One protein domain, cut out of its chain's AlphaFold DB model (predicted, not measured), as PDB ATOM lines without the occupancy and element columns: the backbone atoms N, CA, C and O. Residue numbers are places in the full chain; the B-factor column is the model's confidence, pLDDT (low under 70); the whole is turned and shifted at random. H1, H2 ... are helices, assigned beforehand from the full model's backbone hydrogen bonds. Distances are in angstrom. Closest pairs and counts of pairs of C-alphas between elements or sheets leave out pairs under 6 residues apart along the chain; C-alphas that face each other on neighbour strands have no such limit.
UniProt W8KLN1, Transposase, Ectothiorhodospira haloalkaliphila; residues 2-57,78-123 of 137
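This is residues 2 to 57 and 78 to 123 of the 137 residues of the protein "Transposase" of Ectothiorhodospira haloalkaliphila (UniProt W8KLN1). The model is a loose, flat assembly of short helices: H5, the longest, has H1 and H6 packed on it and H3 near it, while H4 and H7 lie far out, each apart from the other helices. H4 lies toward one end of the longest axis, and residues 45 to 57 fold back past it; the long loop of residues 90 to 105 runs from H5 round to H6. The printed part has 102 residues with seven named helices, H1 to H7 in chain order, and no named strand. The class is all helix, though the helices hold 49 of the 102 residues. The whole is loose, with a radius of gyration of the C-alphas of 16.7 A and spans of 46 by 41 by 16 A.

H5, residues 78 to 89, is 16.5 A from its first to its last C-alpha and begins at C-alpha 78 (-4.112, 4.384, -16.340). H1, residues 2 to 5, begins at C-alpha 2 (-13.306, 10.610, -21.891) and is 5.1 A long. H6, residues 106 to 109, is 4.9 A long, H2, residues 7 to 10, 5.0 A, and H3, residues 24 to 29, 8.6 A. H4, residues 35 to 44, is 14.3 A long. H7, residues 114 to 122, is 12.0 A long and ends at C-alpha 122 (0.521, -3.085, -7.149).

H5 touches H1, the closest C-alphas being those of Ala 2 and Val 84, 5.1 A apart. H5 also touches H6, the closest C-alphas being those of Asp 85 and Ile 106, 6.0 A apart. H3 and H5 are close but not clearly touching, with the C-alphas of Ile 25 and Leu 81 closest at 8.0 A; they run opposite ways at a steep tilt of 56 degrees. H3 and H1 are also close but not clearly touching, with the C-alphas of Asp 5 and Ile 25 closest at 5.8 A. H1 and H2 meet only through their link, and H2 is only just apart from H5, their closest C-alphas 8.0 A apart. H4 is apart from each of the other helices. H7 is too, but only just from H5, at 8.3 A. In H3, H4, H5 and H7 every O i to N i+4 pair is within hydrogen-bond range; H1, H2 and H6 are too short for such a pair.

The two C-alphas farthest apart are those of Asp 46 and Asp 115, at 48.3 A. Residues 58 to 77 are not printed, and C-alphas 57 and 78 are 19.5 A apart across this cut. The links from H2 to H3 and from H5 to H6 are long, with 13 and 16 residues. The mean pLDDT of the printed part is 85.5, and residues 113 to 123 are under 70.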
ATOM      1  N   ALA A   2     -14.155  10.752 -20.698       83.56
ATOM      2  CA  ALA A   2     -13.306  10.610 -21.891       83.56
ATOM      3  C   ALA A   2     -13.740  11.412 -23.137       83.56
ATOM      4  O   ALA A   2     -12.919  12.059 -23.772       83.56
ATOM      5  N   TYR A   3     -15.038  11.439 -23.457       84.56
ATOM      6  CA  TYR A   3     -15.562  12.241 -24.568       84.56
ATOM      7  C   TYR A   3     -15.288  13.748 -24.423       84.56
ATOM      8  O   TYR A   3     -14.885  14.396 -25.383       84.56
ATOM      9  N   VAL A   4     -15.507  14.302 -23.224       87.94
ATOM     10  CA  VAL A   4     -15.314  15.734 -22.941       87.94
ATOM     11  C   VAL A   4     -13.833  16.085 -23.009       87.94
ATOM     12  O   VAL A   4     -13.471  17.119 -23.559       87.94
ATOM     13  N   ASP A   5     -12.979  15.190 -22.524       92.00
ATOM     14  CA  ASP A   5     -11.526  15.346 -22.572       92.00
ATOM     15  C   ASP A   5     -10.960  15.272 -23.999       92.00
ATOM     16  O   ASP A   5      -9.894  15.815 -24.272       92.00
ATOM     17  N   LEU A   6     -11.709  14.681 -24.936       91.94
ATOM     18  CA  LEU A   6     -11.402  14.690 -26.368       91.94
ATOM     19  C   LEU A   6     -11.986  15.895 -27.115       91.94
ATOM     20  O   LEU A   6     -11.699  16.057 -28.300       91.94
ATOM     21  N   ASN A   7     -12.812  16.738 -26.485       92.00
ATOM     22  CA  ASN A   7     -13.467  17.840 -27.194       92.00
ATOM     23  C   ASN A   7     -12.474  18.824 -27.822       92.00
ATOM     24  O   ASN A   7     -12.668  19.124 -28.999       92.00
ATOM     25  N   PRO A   8     -11.408  19.282 -27.132       92.19
ATOM     26  CA  PRO A   8     -10.446  20.185 -27.761       92.19
ATOM     27  C   PRO A   8      -9.723  19.545 -28.940       92.19
ATOM     28  O   PRO A   8      -9.510  20.208 -29.949       92.19
ATOM     29  N   VAL A   9      -9.434  18.241 -28.861       91.12
ATOM     30  CA  VAL A   9      -8.863  17.500 -29.990       91.12
ATOM     31  C   VAL A   9      -9.838  17.490 -31.165       91.12
ATOM     32  O   VAL A   9      -9.504  17.899 -32.274       91.12
ATOM     33  N   ARG A  10     -11.098  17.133 -30.914       88.56
ATOM     34  CA  ARG A  10     -12.160  17.060 -31.931       88.56
ATOM     35  C   ARG A  10     -12.491  18.398 -32.581       88.56
ATOM     36  O   ARG A  10     -12.803  18.434 -33.769       88.56
ATOM     37  N   SER A  11     -12.431  19.492 -31.829       90.06
ATOM     38  CA  SER A  11     -12.629  20.839 -32.365       90.06
ATOM     39  C   SER A  11     -11.384  21.400 -33.059       90.06
ATOM     40  O   SER A  11     -11.456  22.493 -33.613       90.06
ATOM     41  N   GLY A  12     -10.250  20.686 -33.033       87.06
ATOM     42  CA  GLY A  12      -8.972  21.155 -33.576       87.06
ATOM     43  C   GLY A  12      -8.306  22.251 -32.739       87.06
ATOM     44  O   GLY A  12      -7.497  23.003 -33.262       87.06
ATOM     45  N   MET A  13      -8.670  22.368 -31.459       89.19
ATOM     46  CA  MET A  13      -8.031  23.269 -30.490       89.19
ATOM     47  C   MET A  13      -6.805  22.636 -29.806       89.19
ATOM     48  O   MET A  13      -6.099  23.319 -29.072       89.19
ATOM     49  N   GLY A  14      -6.549  21.345 -30.025       87.25
ATOM     50  CA  GLY A  14      -5.343  20.655 -29.574       87.25
ATOM     51  C   GLY A  14      -5.091  19.389 -30.389       87.25
ATOM     52  O   GLY A  14      -6.020  18.822 -30.954       87.25
ATOM     53  N   ASP A  15      -3.844  18.932 -30.442       88.38
ATOM     54  CA  ASP A  15      -3.487  17.736 -31.222       88.38
ATOM     55  C   ASP A  15      -3.642  16.443 -30.416       88.38
ATOM     56  O   ASP A  15      -3.900  15.374 -30.971       88.38
ATOM     57  N   THR A  16      -3.486  16.531 -29.092       91.62
ATOM     58  CA  THR A  16      -3.559  15.387 -28.179       91.62
ATOM     59  C   THR A  16      -4.309  15.738 -26.887       91.62
ATOM     60  O   THR A  16      -4.413  16.919 -26.523       91.62
ATOM     61  N   PRO A  17      -4.843  14.737 -26.164       91.94
ATOM     62  CA  PRO A  17      -5.535  14.979 -24.902       91.94
ATOM     63  C   PRO A  17      -4.650  15.670 -23.851       91.94
ATOM     64  O   PRO A  17      -5.087  16.608 -23.192       91.94
ATOM     65  N   GLU A  18      -3.384  15.271 -23.717       91.56
ATOM     66  CA  GLU A  18      -2.456  15.812 -22.713       91.56
ATOM     67  C   GLU A  18      -1.998  17.262 -22.973       91.56
ATOM     68  O   GLU A  18      -1.555  17.962 -22.054       91.56
ATOM     69  N   THR A  19      -2.132  17.747 -24.210       89.81
ATOM     70  CA  THR A  19      -1.847  19.140 -24.590       89.81
ATOM     71  C   THR A  19      -3.086  20.038 -24.530       89.81
ATOM     72  O   THR A  19      -2.998  21.223 -24.829       89.81
ATOM     73  N   SER A  20      -4.254  19.499 -24.167       90.69
ATOM     74  CA  SER A  20      -5.523  20.235 -24.167       90.69
ATOM     75  C   SER A  20      -5.741  20.996 -22.850       90.69
ATOM     76  O   SER A  20      -6.187  20.420 -21.859       90.69
ATOM     77  N   GLU A  21      -5.460  22.300 -22.838       86.75
ATOM     78  CA  GLU A  21      -5.271  23.108 -21.615       86.75
ATOM     79  C   GLU A  21      -6.468  23.216 -20.656       86.75
ATOM     80  O   GLU A  21      -6.270  23.361 -19.452       86.75
ATOM     81  N   HIS A  22      -7.703  23.126 -21.150       87.31
ATOM     82  CA  HIS A  22      -8.914  23.338 -20.344       87.31
ATOM     83  C   HIS A  22      -9.760  22.064 -20.233       87.31
ATOM     84  O   HIS A  22     -10.961  22.068 -20.502       87.31
ATOM     85  N   THR A  23      -9.120  20.950 -19.875       91.12
ATOM     86  CA  THR A  23      -9.763  19.632 -19.766       91.12
ATOM     87  C   THR A  23      -9.491  18.964 -18.429       91.12
ATOM     88  O   THR A  23      -8.502  19.249 -17.753       91.12
ATOM     89  N   SER A  24     -10.356  18.020 -18.056       89.94
ATOM     90  CA  SER A  24     -10.158  17.258 -16.829       89.94
ATOM     91  C   SER A  24      -8.981  16.291 -16.951       89.94
ATOM     92  O   SER A  24      -8.299  16.051 -15.962       89.94
ATOM     93  N   ILE A  25      -8.683  15.771 -18.150       90.94
ATOM     94  CA  ILE A  25      -7.491  14.949 -18.387       90.94
ATOM     95  C   ILE A  25      -6.201  15.737 -18.146       90.94
ATOM     96  O   ILE A  25      -5.302  15.201 -17.501       90.94
ATOM     97  N   LYS A  26      -6.126  17.005 -18.571       90.56
ATOM     98  CA  LYS A  26      -4.963  17.858 -18.304       90.56
ATOM     99  C   LYS A  26      -4.747  18.045 -16.811       90.56
ATOM    100  O   LYS A  26      -3.646  17.800 -16.329       90.56
ATOM    101  N   GLU A  27      -5.806  18.402 -16.092       88.75
ATOM    102  CA  GLU A  27      -5.742  18.599 -14.642       88.75
ATOM    103  C   GLU A  27      -5.417  17.299 -13.895       88.75
ATOM    104  O   GLU A  27      -4.721  17.312 -12.889       88.75
ATOM    105  N   ARG A  28      -5.865  16.144 -14.396       89.38
ATOM    106  CA  ARG A  28      -5.521  14.836 -13.815       89.38
ATOM    107  C   ARG A  28      -4.062  14.446 -14.052       89.38
ATOM    108  O   ARG A  28      -3.475  13.803 -13.190       89.38
ATOM    109  N   ILE A  29      -3.497  14.794 -15.209       88.00
ATOM    110  CA  ILE A  29      -2.095  14.516 -15.557       88.00
ATOM    111  C   ILE A  29      -1.150  15.466 -14.817       88.00
ATOM    112  O   ILE A  29      -0.116  15.040 -14.312       88.00
ATOM    113  N   ALA A  30      -1.500  16.751 -14.765       85.44
ATOM    114  CA  ALA A  30      -0.689  17.807 -14.175       85.44
ATOM    115  C   ALA A  30      -1.590  18.764 -13.375       85.44
ATOM    116  O   ALA A  30      -2.000  19.797 -13.914       85.44
ATOM    117  N   PRO A  31      -1.897  18.429 -12.106       83.50
ATOM    118  CA  PRO A  31      -2.783  19.230 -11.272       83.50
ATOM    119  C   PRO A  31      -2.191  20.614 -11.018       83.50
ATOM    120  O   PRO A  31      -1.128  20.740 -10.406       83.50
ATOM    121  N   ARG A  32      -2.859  21.653 -11.513       85.38
ATOM    122  CA  ARG A  32      -2.416  23.050 -11.368       85.38
ATOM    123  C   ARG A  32      -3.563  24.034 -11.175       85.38
ATOM    124  O   ARG A  32      -3.308  25.221 -10.977       85.38
ATOM    125  N   PHE A  33      -4.810  23.583 -11.281       85.56
ATOM    126  CA  PHE A  33      -5.976  24.449 -11.274       85.56
ATOM    127  C   PHE A  33      -6.570  24.576  -9.869       85.56
ATOM    128  O   PHE A  33      -7.184  23.647  -9.342       85.56
ATOM    129  N   ASP A  34      -6.448  25.762  -9.269       89.75
ATOM    130  CA  ASP A  34      -7.176  26.086  -8.040       89.75
ATOM    131  C   ASP A  34      -8.628  26.454  -8.377       89.75
ATOM    132  O   ASP A  34      -8.976  27.606  -8.654       89.75
ATOM    133  N   LEU A  35      -9.497  25.443  -8.336       88.94
ATOM    134  CA  LEU A  35     -10.927  25.601  -8.591       88.94
ATOM    135  C   LEU A  35     -11.591  26.579  -7.609       88.94
ATOM    136  O   LEU A  35     -12.492  27.322  -7.996       88.94
ATOM    137  N   ALA A  36     -11.162  26.608  -6.346       90.69
ATOM    138  CA  ALA A  36     -11.763  27.492  -5.355       90.69
ATOM    139  C   ALA A  36     -11.380  28.952  -5.620       90.69
ATOM    140  O   ALA A  36     -12.220  29.844  -5.485       90.69
ATOM    141  N   GLN A  37     -10.131  29.207  -6.015       92.69
ATOM    142  CA  GLN A  37      -9.694  30.523  -6.469       92.69
ATOM    143  C   GLN A  37     -10.439  30.952  -7.731       92.69
ATOM    144  O   GLN A  37     -10.987  32.053  -7.740       92.69
ATOM    145  N   ALA A  38     -10.545  30.077  -8.730       92.00
ATOM    146  CA  ALA A  38     -11.252  30.378  -9.971       92.00
ATOM    147  C   ALA A  38     -12.722  30.762  -9.723       92.00
ATOM    148  O   ALA A  38     -13.201  31.749 -10.276       92.00
ATOM    149  N   VAL A  39     -13.433  30.046  -8.841       92.38
ATOM    150  CA  VAL A  39     -14.814  30.394  -8.451       92.38
ATOM    151  C   VAL A  39     -14.875  31.782  -7.805       92.38
ATOM    152  O   VAL A  39     -15.712  32.598  -8.189       92.38
ATOM    153  N   ARG A  40     -13.963  32.093  -6.870       92.00
ATOM    154  CA  ARG A  40     -13.907  33.419  -6.223       92.00
ATOM    155  C   ARG A  40     -13.625  34.540  -7.222       92.00
ATOM    156  O   ARG A  40     -14.200  35.616  -7.100       92.00
ATOM    157  N   GLU A  41     -12.731  34.316  -8.176       93.88
ATOM    158  CA  GLU A  41     -12.387  35.297  -9.212       93.88
ATOM    159  C   GLU A  41     -13.555  35.538 -10.169       93.88
ATOM    160  O   GLU A  41     -13.884  36.686 -10.448       93.88
ATOM    161  N   GLN A  42     -14.245  34.480 -10.595       93.50
ATOM    162  CA  GLN A  42     -15.426  34.591 -11.452       93.50
ATOM    163  C   GLN A  42     -16.579  35.338 -10.764       93.50
ATOM    164  O   GLN A  42     -17.258  36.131 -11.414       93.50
ATOM    165  N   MET A  43     -16.763  35.151  -9.450       92.56
ATOM    166  CA  MET A  43     -17.727  35.934  -8.662       92.56
ATOM    167  C   MET A  43     -17.332  37.414  -8.554       92.56
ATOM    168  O   MET A  43     -18.201  38.272  -8.578       92.56
ATOM    169  N   LYS A  44     -16.034  37.732  -8.443       92.75
ATOM    170  CA  LYS A  44     -15.549  39.127  -8.404       92.75
ATOM    171  C   LYS A  44     -15.702  39.856  -9.738       92.75
ATOM    172  O   LYS A  44     -15.785  41.076  -9.744       92.75
ATOM    173  N   LEU A  45     -15.662  39.117 -10.844       93.69
ATOM    174  CA  LEU A  45     -15.808  39.645 -12.201       93.69
ATOM    175  C   LEU A  45     -17.274  39.716 -12.659       93.69
ATOM    176  O   LEU A  45     -17.513  39.983 -13.833       93.69
ATOM    177  N   ASP A  46     -18.235  39.405 -11.780       90.25
ATOM    178  CA  ASP A  46     -19.664  39.258 -12.096       90.25
ATOM    179  C   ASP A  46     -19.956  38.273 -13.253       90.25
ATOM    180  O   ASP A  46     -21.036  38.270 -13.842       90.25
ATOM    181  N   ALA A  47     -19.000  37.389 -13.567       91.12
ATOM    182  CA  ALA A  47     -19.116  36.360 -14.601       91.12
ATOM    183  C   ALA A  47     -19.796  35.081 -14.080       91.12
ATOM    184  O   ALA A  47     -20.337  34.290 -14.854       91.12
ATOM    185  N   LEU A  48     -19.795  34.890 -12.757       88.69
ATOM    186  CA  LEU A  48     -20.520  33.837 -12.058       88.69
ATOM    187  C   LEU A  48     -21.453  34.478 -11.027       88.69
ATOM    188  O   LEU A  48     -21.008  35.242 -10.173       88.69
ATOM    189  N   LEU A  49     -22.744  34.128 -11.088       87.25
ATOM    190  CA  LEU A  49     -23.707  34.476 -10.042       87.25
ATOM    191  C   LEU A  49     -23.234  33.955  -8.678       87.25
ATOM    192  O   LEU A  49     -22.369  33.087  -8.581       87.25
ATOM    193  N   ARG A  50     -23.846  34.454  -7.605       86.50
ATOM    194  CA  ARG A  50     -23.519  34.040  -6.241       86.50
ATOM    195  C   ARG A  50     -23.455  32.507  -6.104       86.50
ATOM    196  O   ARG A  50     -24.448  31.816  -6.323       86.50
ATOM    197  N   PHE A  51     -22.286  31.995  -5.713       87.44
ATOM    198  CA  PHE A  51     -22.043  30.579  -5.451       87.44
ATOM    199  C   PHE A  51     -21.722  30.380  -3.966       87.44
ATOM    200  O   PHE A  51     -20.598  30.605  -3.528       87.44
ATOM    201  N   ASP A  52     -22.721  29.953  -3.192       86.75
ATOM    202  CA  ASP A  52     -22.579  29.689  -1.748       86.75
ATOM    203  C   ASP A  52     -22.382  28.195  -1.425       86.75
ATOM    204  O   ASP A  52     -22.319  27.796  -0.263       86.75
ATOM    205  N   GLY A  53     -22.340  27.342  -2.452       88.31
ATOM    206  CA  GLY A  53     -22.204  25.897  -2.296       88.31
ATOM    207  C   GLY A  53     -20.761  25.445  -2.048       88.31
ATOM    208  O   GLY A  53     -19.810  26.188  -2.296       88.31
ATOM    209  N   PRO A  54     -20.558  24.192  -1.607       89.50
ATOM    210  CA  PRO A  54     -19.225  23.617  -1.542       89.50
ATOM    211  C   PRO A  54     -18.654  23.437  -2.955       89.50
ATOM    212  O   PRO A  54     -19.300  22.869  -3.841       89.50
ATOM    213  N   VAL A  55     -17.414  23.882  -3.149       88.69
ATOM    214  CA  VAL A  55     -16.650  23.640  -4.377       88.69
ATOM    215  C   VAL A  55     -16.319  22.149  -4.470       88.69
ATOM    216  O   VAL A  55     -15.726  21.582  -3.553       88.69
ATOM    217  N   LYS A  56     -16.704  21.505  -5.578       87.88
ATOM    218  CA  LYS A  56     -16.505  20.065  -5.794       87.88
ATOM    219  C   LYS A  56     -15.297  19.820  -6.707       87.88
ATOM    220  O   LYS A  56     -15.404  20.102  -7.901       87.88
ATOM    221  N   PRO A  57     -14.164  19.313  -6.186       87.00
ATOM    222  CA  PRO A  57     -13.004  18.986  -7.008       87.00
ATOM    223  C   PRO A  57     -13.247  17.728  -7.856       87.00
ATOM    224  O   PRO A  57     -14.247  17.022  -7.700       87.00
ATOM    225  N   GLN A  78      -4.791   4.816 -15.118       87.25
ATOM    226  CA  GLN A  78      -4.112   4.384 -16.340       87.25
ATOM    227  C   GLN A  78      -5.079   3.773 -17.362       87.25
ATOM    228  O   GLN A  78      -4.947   4.033 -18.561       87.25
ATOM    229  N   ASP A  79      -6.081   3.023 -16.898       89.88
ATOM    230  CA  ASP A  79      -7.143   2.496 -17.758       89.88
ATOM    231  C   ASP A  79      -7.980   3.637 -18.332       89.88
ATOM    232  O   ASP A  79      -8.339   3.625 -19.508       89.88
ATOM    233  N   TYR A  80      -8.211   4.686 -17.542       92.38
ATOM    234  CA  TYR A  80      -8.819   5.922 -18.022       92.38
ATOM    235  C   TYR A  80      -7.991   6.602 -19.115       92.38
ATOM    236  O   TYR A  80      -8.547   6.937 -20.161       92.38
ATOM    237  N   LEU A  81      -6.678   6.766 -18.931       92.88
ATOM    238  CA  LEU A  81      -5.811   7.328 -19.973       92.88
ATOM    239  C   LEU A  81      -5.868   6.483 -21.254       92.88
ATOM    240  O   LEU A  81      -6.055   7.021 -22.347       92.88
ATOM    241  N   SER A  82      -5.782   5.161 -21.116       92.38
ATOM    242  CA  SER A  82      -5.847   4.220 -22.238       92.38
ATOM    243  C   SER A  82      -7.186   4.293 -22.971       92.38
ATOM    244  O   SER A  82      -7.213   4.325 -24.199       92.38
ATOM    245  N   LEU A  83      -8.295   4.396 -22.234       93.38
ATOM    246  CA  LEU A  83      -9.634   4.568 -22.792       93.38
ATOM    247  C   LEU A  83      -9.743   5.866 -23.602       93.38
ATOM    248  O   LEU A  83     -10.312   5.857 -24.696       93.38
ATOM    249  N   VAL A  84      -9.197   6.974 -23.092       93.62
ATOM    250  CA  VAL A  84      -9.195   8.263 -23.801       93.62
ATOM    251  C   VAL A  84      -8.387   8.175 -25.095       93.62
ATOM    252  O   VAL A  84      -8.885   8.581 -26.144       93.62
ATOM    253  N   ASP A  85      -7.179   7.610 -25.046       93.62
ATOM    254  CA  ASP A  85      -6.307   7.473 -26.222       93.62
ATOM    255  C   ASP A  85      -6.924   6.549 -27.277       93.62
ATOM    256  O   ASP A  85      -6.988   6.909 -28.452       93.62
ATOM    257  N   TYR A  86      -7.458   5.396 -26.859       92.06
ATOM    258  CA  TYR A  86      -8.148   4.464 -27.752       92.06
ATOM    259  C   TYR A  86      -9.344   5.130 -28.441       92.06
ATOM    260  O   TYR A  86      -9.482   5.071 -29.664       92.06
ATOM    261  N   THR A  87     -10.177   5.833 -27.670       91.50
ATOM    262  CA  THR A  87     -11.362   6.518 -28.203       91.50
ATOM    263  C   THR A  87     -10.979   7.663 -29.145       91.50
ATOM    264  O   THR A  87     -11.619   7.845 -30.178       91.50
ATOM    265  N   GLY A  88      -9.924   8.421 -28.832       90.62
ATOM    266  CA  GLY A  88      -9.440   9.508 -29.686       90.62
ATOM    267  C   GLY A  88      -8.829   9.016 -31.002       90.62
ATOM    268  O   GLY A  88      -9.007   9.648 -32.041       90.62
ATOM    269  N   ARG A  89      -8.171   7.852 -30.996       91.69
ATOM    270  CA  ARG A  89      -7.643   7.207 -32.213       91.69
ATOM    271  C   ARG A  89      -8.717   6.562 -33.078       91.69
ATOM    272  O   ARG A  89      -8.520   6.423 -34.279       91.69
ATOM    273  N   ALA A  90      -9.849   6.177 -32.491       90.00
ATOM    274  CA  ALA A  90     -10.985   5.636 -33.233       90.00
ATOM    275  C   ALA A  90     -11.712   6.696 -34.087       90.00
ATOM    276  O   ALA A  90     -12.598   6.356 -34.874       90.00
ATOM    277  N   ILE A  91     -11.364   7.982 -33.948       87.00
ATOM    278  CA  ILE A  91     -11.875   9.043 -34.818       87.00
ATOM    279  C   ILE A  91     -11.339   8.825 -36.241       87.00
ATOM    280  O   ILE A  91     -10.141   8.641 -36.438       87.00
ATOM    281  N   ASP A  92     -12.238   8.864 -37.235       85.38
ATOM    282  CA  ASP A  92     -11.897   8.701 -38.659       85.38
ATOM    283  C   ASP A  92     -10.709   9.611 -39.037       85.38
ATOM    284  O   ASP A  92     -10.819  10.823 -38.839       85.38
ATOM    285  N   PRO A  93      -9.615   9.073 -39.614       85.75
ATOM    286  CA  PRO A  93      -8.421   9.843 -39.976       85.75
ATOM    287  C   PRO A  93      -8.674  11.049 -40.888       85.75
ATOM    288  O   PRO A  93      -7.855  11.960 -40.950       85.75
ATOM    289  N   ARG A  94      -9.798  11.067 -41.615       86.06
ATOM    290  CA  ARG A  94     -10.201  12.176 -42.492       86.06
ATOM    291  C   ARG A  94     -10.914  13.299 -41.738       86.06
ATOM    292  O   ARG A  94     -11.161  14.359 -42.310       86.06
ATOM    293  N   LYS A  95     -11.309  13.071 -40.484       85.81
ATOM    294  CA  LYS A  95     -11.977  14.066 -39.643       85.81
ATOM    295  C   LYS A  95     -10.954  14.890 -38.876       85.81
ATOM    296  O   LYS A  95      -9.896  14.415 -38.474       85.81
ATOM    297  N   LYS A  96     -11.326  16.144 -38.621       81.44
ATOM    298  CA  LYS A  96     -10.600  17.002 -37.684       81.44
ATOM    299  C   LYS A  96     -10.570  16.336 -36.304       81.44
ATOM    300  O   LYS A  96     -11.581  15.790 -35.861       81.44
ATOM    301  N   GLY A  97      -9.407  16.380 -35.658       80.69
ATOM    302  CA  GLY A  97      -9.196  15.778 -34.343       80.69
ATOM    303  C   GLY A  97      -8.942  14.273 -34.340       80.69
ATOM    304  O   GLY A  97      -9.140  13.635 -33.309       80.69
ATOM    305  N   ALA A  98      -8.532  13.692 -35.468       86.94
ATOM    306  CA  ALA A  98      -8.003  12.336 -35.479       86.94
ATOM    307  C   ALA A  98      -6.603  12.306 -34.849       86.94
ATOM    308  O   ALA A  98      -5.695  13.011 -35.293       86.94
ATOM    309  N   ILE A  99      -6.417  11.461 -33.836       87.12
ATOM    310  CA  ILE A  99      -5.091  11.200 -33.267       87.12
ATOM    311  C   ILE A  99      -4.372  10.208 -34.183       87.12
ATOM    312  O   ILE A  99      -4.870   9.109 -34.433       87.12
ATOM    313  N   ALA A 100      -3.193  10.580 -34.682       85.81
ATOM    314  CA  ALA A 100      -2.461   9.749 -35.630       85.81
ATOM    315  C   ALA A 100      -2.073   8.388 -35.021       85.81
ATOM    316  O   ALA A 100      -1.450   8.314 -33.961       85.81
ATOM    317  N   GLY A 101      -2.378   7.301 -35.740       84.19
ATOM    318  CA  GLY A 101      -2.053   5.931 -35.326       84.19
ATOM    319  C   GLY A 101      -0.555   5.683 -35.099       84.19
ATOM    320  O   GLY A 101      -0.197   4.833 -34.291       84.19
ATOM    321  N   SER A 102       0.310   6.465 -35.749       85.62
ATOM    322  CA  SER A 102       1.769   6.415 -35.595       85.62
ATOM    323  C   SER A 102       2.279   6.970 -34.263       85.62
ATOM    324  O   SER A 102       3.408   6.670 -33.877       85.62
ATOM    325  N   GLN A 103       1.486   7.774 -33.545       84.25
ATOM    326  CA  GLN A 103       1.905   8.296 -32.246       84.25
ATOM    327  C   GLN A 103       2.002   7.160 -31.217       84.25
ATOM    328  O   GLN A 103       1.118   6.296 -31.193       84.25
ATOM    329  N   PRO A 104       2.986   7.178 -30.298       87.31
ATOM    330  CA  PRO A 104       3.027   6.240 -29.178       87.31
ATOM    331  C   PRO A 104       1.745   6.322 -28.333       87.31
ATOM    332  O   PRO A 104       1.146   7.399 -28.274       87.31
ATOM    333  N   PRO A 105       1.309   5.238 -27.666       90.75
ATOM    334  CA  PRO A 105       0.191   5.282 -26.722       90.75
ATOM    335  C   PRO A 105       0.387   6.363 -25.657       90.75
ATOM    336  O   PRO A 105       1.525   6.614 -25.253       90.75
ATOM    337  N   ILE A 106      -0.702   6.967 -25.172       91.62
ATOM    338  CA  ILE A 106      -0.636   8.104 -24.231       91.62
ATOM    339  C   ILE A 106       0.247   7.833 -23.007       91.62
ATOM    340  O   ILE A 106       1.004   8.703 -22.597       91.62
ATOM    341  N   LEU A 107       0.246   6.603 -22.480       86.88
ATOM    342  CA  LEU A 107       1.099   6.223 -21.351       86.88
ATOM    343  C   LEU A 107       2.591   6.420 -21.668       86.88
ATOM    344  O   LEU A 107       3.329   6.960 -20.850       86.88
ATOM    345  N   ARG A 108       3.026   6.069 -22.887       86.69
ATOM    346  CA  ARG A 108       4.406   6.299 -23.338       86.69
ATOM    347  C   ARG A 108       4.697   7.776 -23.576       86.69
ATOM    348  O   ARG A 108       5.792   8.220 -23.253       86.69
ATOM    349  N   ARG A 109       3.739   8.535 -24.122       90.31
ATOM    350  CA  ARG A 109       3.904   9.985 -24.350       90.31
ATOM    351  C   ARG A 109       4.051  10.754 -23.035       90.31
ATOM    352  O   ARG A 109       4.826  11.698 -22.969       90.31
ATOM    353  N   LEU A 110       3.386  10.286 -21.979       87.62
ATOM    354  CA  LEU A 110       3.503  10.818 -20.617       87.62
ATOM    355  C   LEU A 110       4.737  10.312 -19.850       87.62
ATOM    356  O   LEU A 110       4.911  10.664 -18.687       87.62
ATOM    357  N   GLY A 111       5.588   9.487 -20.467       83.56
ATOM    358  CA  GLY A 111       6.782   8.941 -19.820       83.56
ATOM    359  C   GLY A 111       6.494   7.910 -18.725       83.56
ATOM    360  O   GLY A 111       7.390   7.607 -17.942       83.56
ATOM    361  N   LEU A 112       5.275   7.355 -18.666       79.00
ATOM    362  CA  LEU A 112       4.916   6.311 -17.707       79.00
ATOM    363  C   LEU A 112       5.543   4.984 -18.149       79.00
ATOM    364  O   LEU A 112       5.114   4.369 -19.130       79.00
ATOM    365  N   THR A 113       6.598   4.563 -17.449       69.44
ATOM    366  CA  THR A 113       7.319   3.316 -17.751       69.44
ATOM    367  C   THR A 113       6.565   2.087 -17.241       69.44
ATOM    368  O   THR A 113       5.722   2.179 -16.349       69.44
ATOM    369  N   SER A 114       6.899   0.903 -17.767       61.84
ATOM    370  CA  SER A 114       6.356  -0.382 -17.294       61.84
ATOM    371  C   SER A 114       6.642  -0.660 -15.805       61.84
ATOM    372  O   SER A 114       5.856  -1.336 -15.144       61.84
ATOM    373  N   ASP A 115       7.708  -0.082 -15.249       59.03
ATOM    374  CA  ASP A 115       8.049  -0.219 -13.826       59.03
ATOM    375  C   ASP A 115       7.238   0.743 -12.949       59.03
ATOM    376  O   ASP A 115       6.731   0.352 -11.898       59.03
ATOM    377  N   GLN A 116       7.029   1.986 -13.408       62.38
ATOM    378  CA  GLN A 116       6.071   2.906 -12.781       62.38
ATOM    379  C   GLN A 116       4.641   2.359 -12.863       62.38
ATOM    380  O   GLN A 116       3.845   2.580 -11.952       62.38
ATOM    381  N   TRP A 117       4.327   1.628 -13.932       59.50
ATOM    382  CA  TRP A 117       3.092   0.872 -14.105       59.50
ATOM    383  C   TRP A 117       2.952  -0.233 -13.058       59.50
ATOM    384  O   TRP A 117       1.931  -0.276 -12.374       59.50
ATOM    385  N   LEU A 118       3.967  -1.084 -12.867       54.31
ATOM    386  CA  LEU A 118       3.912  -2.157 -11.871       54.31
ATOM    387  C   LEU A 118       3.821  -1.581 -10.453       54.31
ATOM    388  O   LEU A 118       2.972  -2.007  -9.677       54.31
ATOM    389  N   ALA A 119       4.613  -0.555 -10.133       58.47
ATOM    390  CA  ALA A 119       4.588   0.100  -8.826       58.47
ATOM    391  C   ALA A 119       3.234   0.771  -8.534       58.47
ATOM    392  O   ALA A 119       2.673   0.579  -7.458       58.47
ATOM    393  N   GLN A 120       2.659   1.507  -9.492       55.56
ATOM    394  CA  GLN A 120       1.358   2.156  -9.299       55.56
ATOM    395  C   GLN A 120       0.177   1.184  -9.342       55.56
ATOM    396  O   GLN A 120      -0.821   1.468  -8.697       55.56
ATOM    397  N   SER A 121       0.261   0.056 -10.051       51.41
ATOM    398  CA  SER A 121      -0.816  -0.950 -10.090       51.41
ATOM    399  C   SER A 121      -0.793  -1.912  -8.896       51.41
ATOM    400  O   SER A 121      -1.846  -2.400  -8.500       51.41
ATOM    401  N   THR A 122       0.376  -2.149  -8.284       48.81
ATOM    402  CA  THR A 122       0.521  -3.085  -7.149       48.81
ATOM    403  C   THR A 122       0.669  -2.414  -5.779       48.81
ATOM    404  O   THR A 122       0.340  -3.035  -4.774       48.81
ATOM    405  N   GLN A 123       1.119  -1.153  -5.696       50.47
ATOM    406  CA  GLN A 123       1.333  -0.439  -4.419       50.47
ATOM    407  C   GLN A 123       0.336   0.706  -4.169       50.47
ATOM    408  O   GLN A 123       0.484   1.459  -3.201       50.47
TER     409      GLN A 123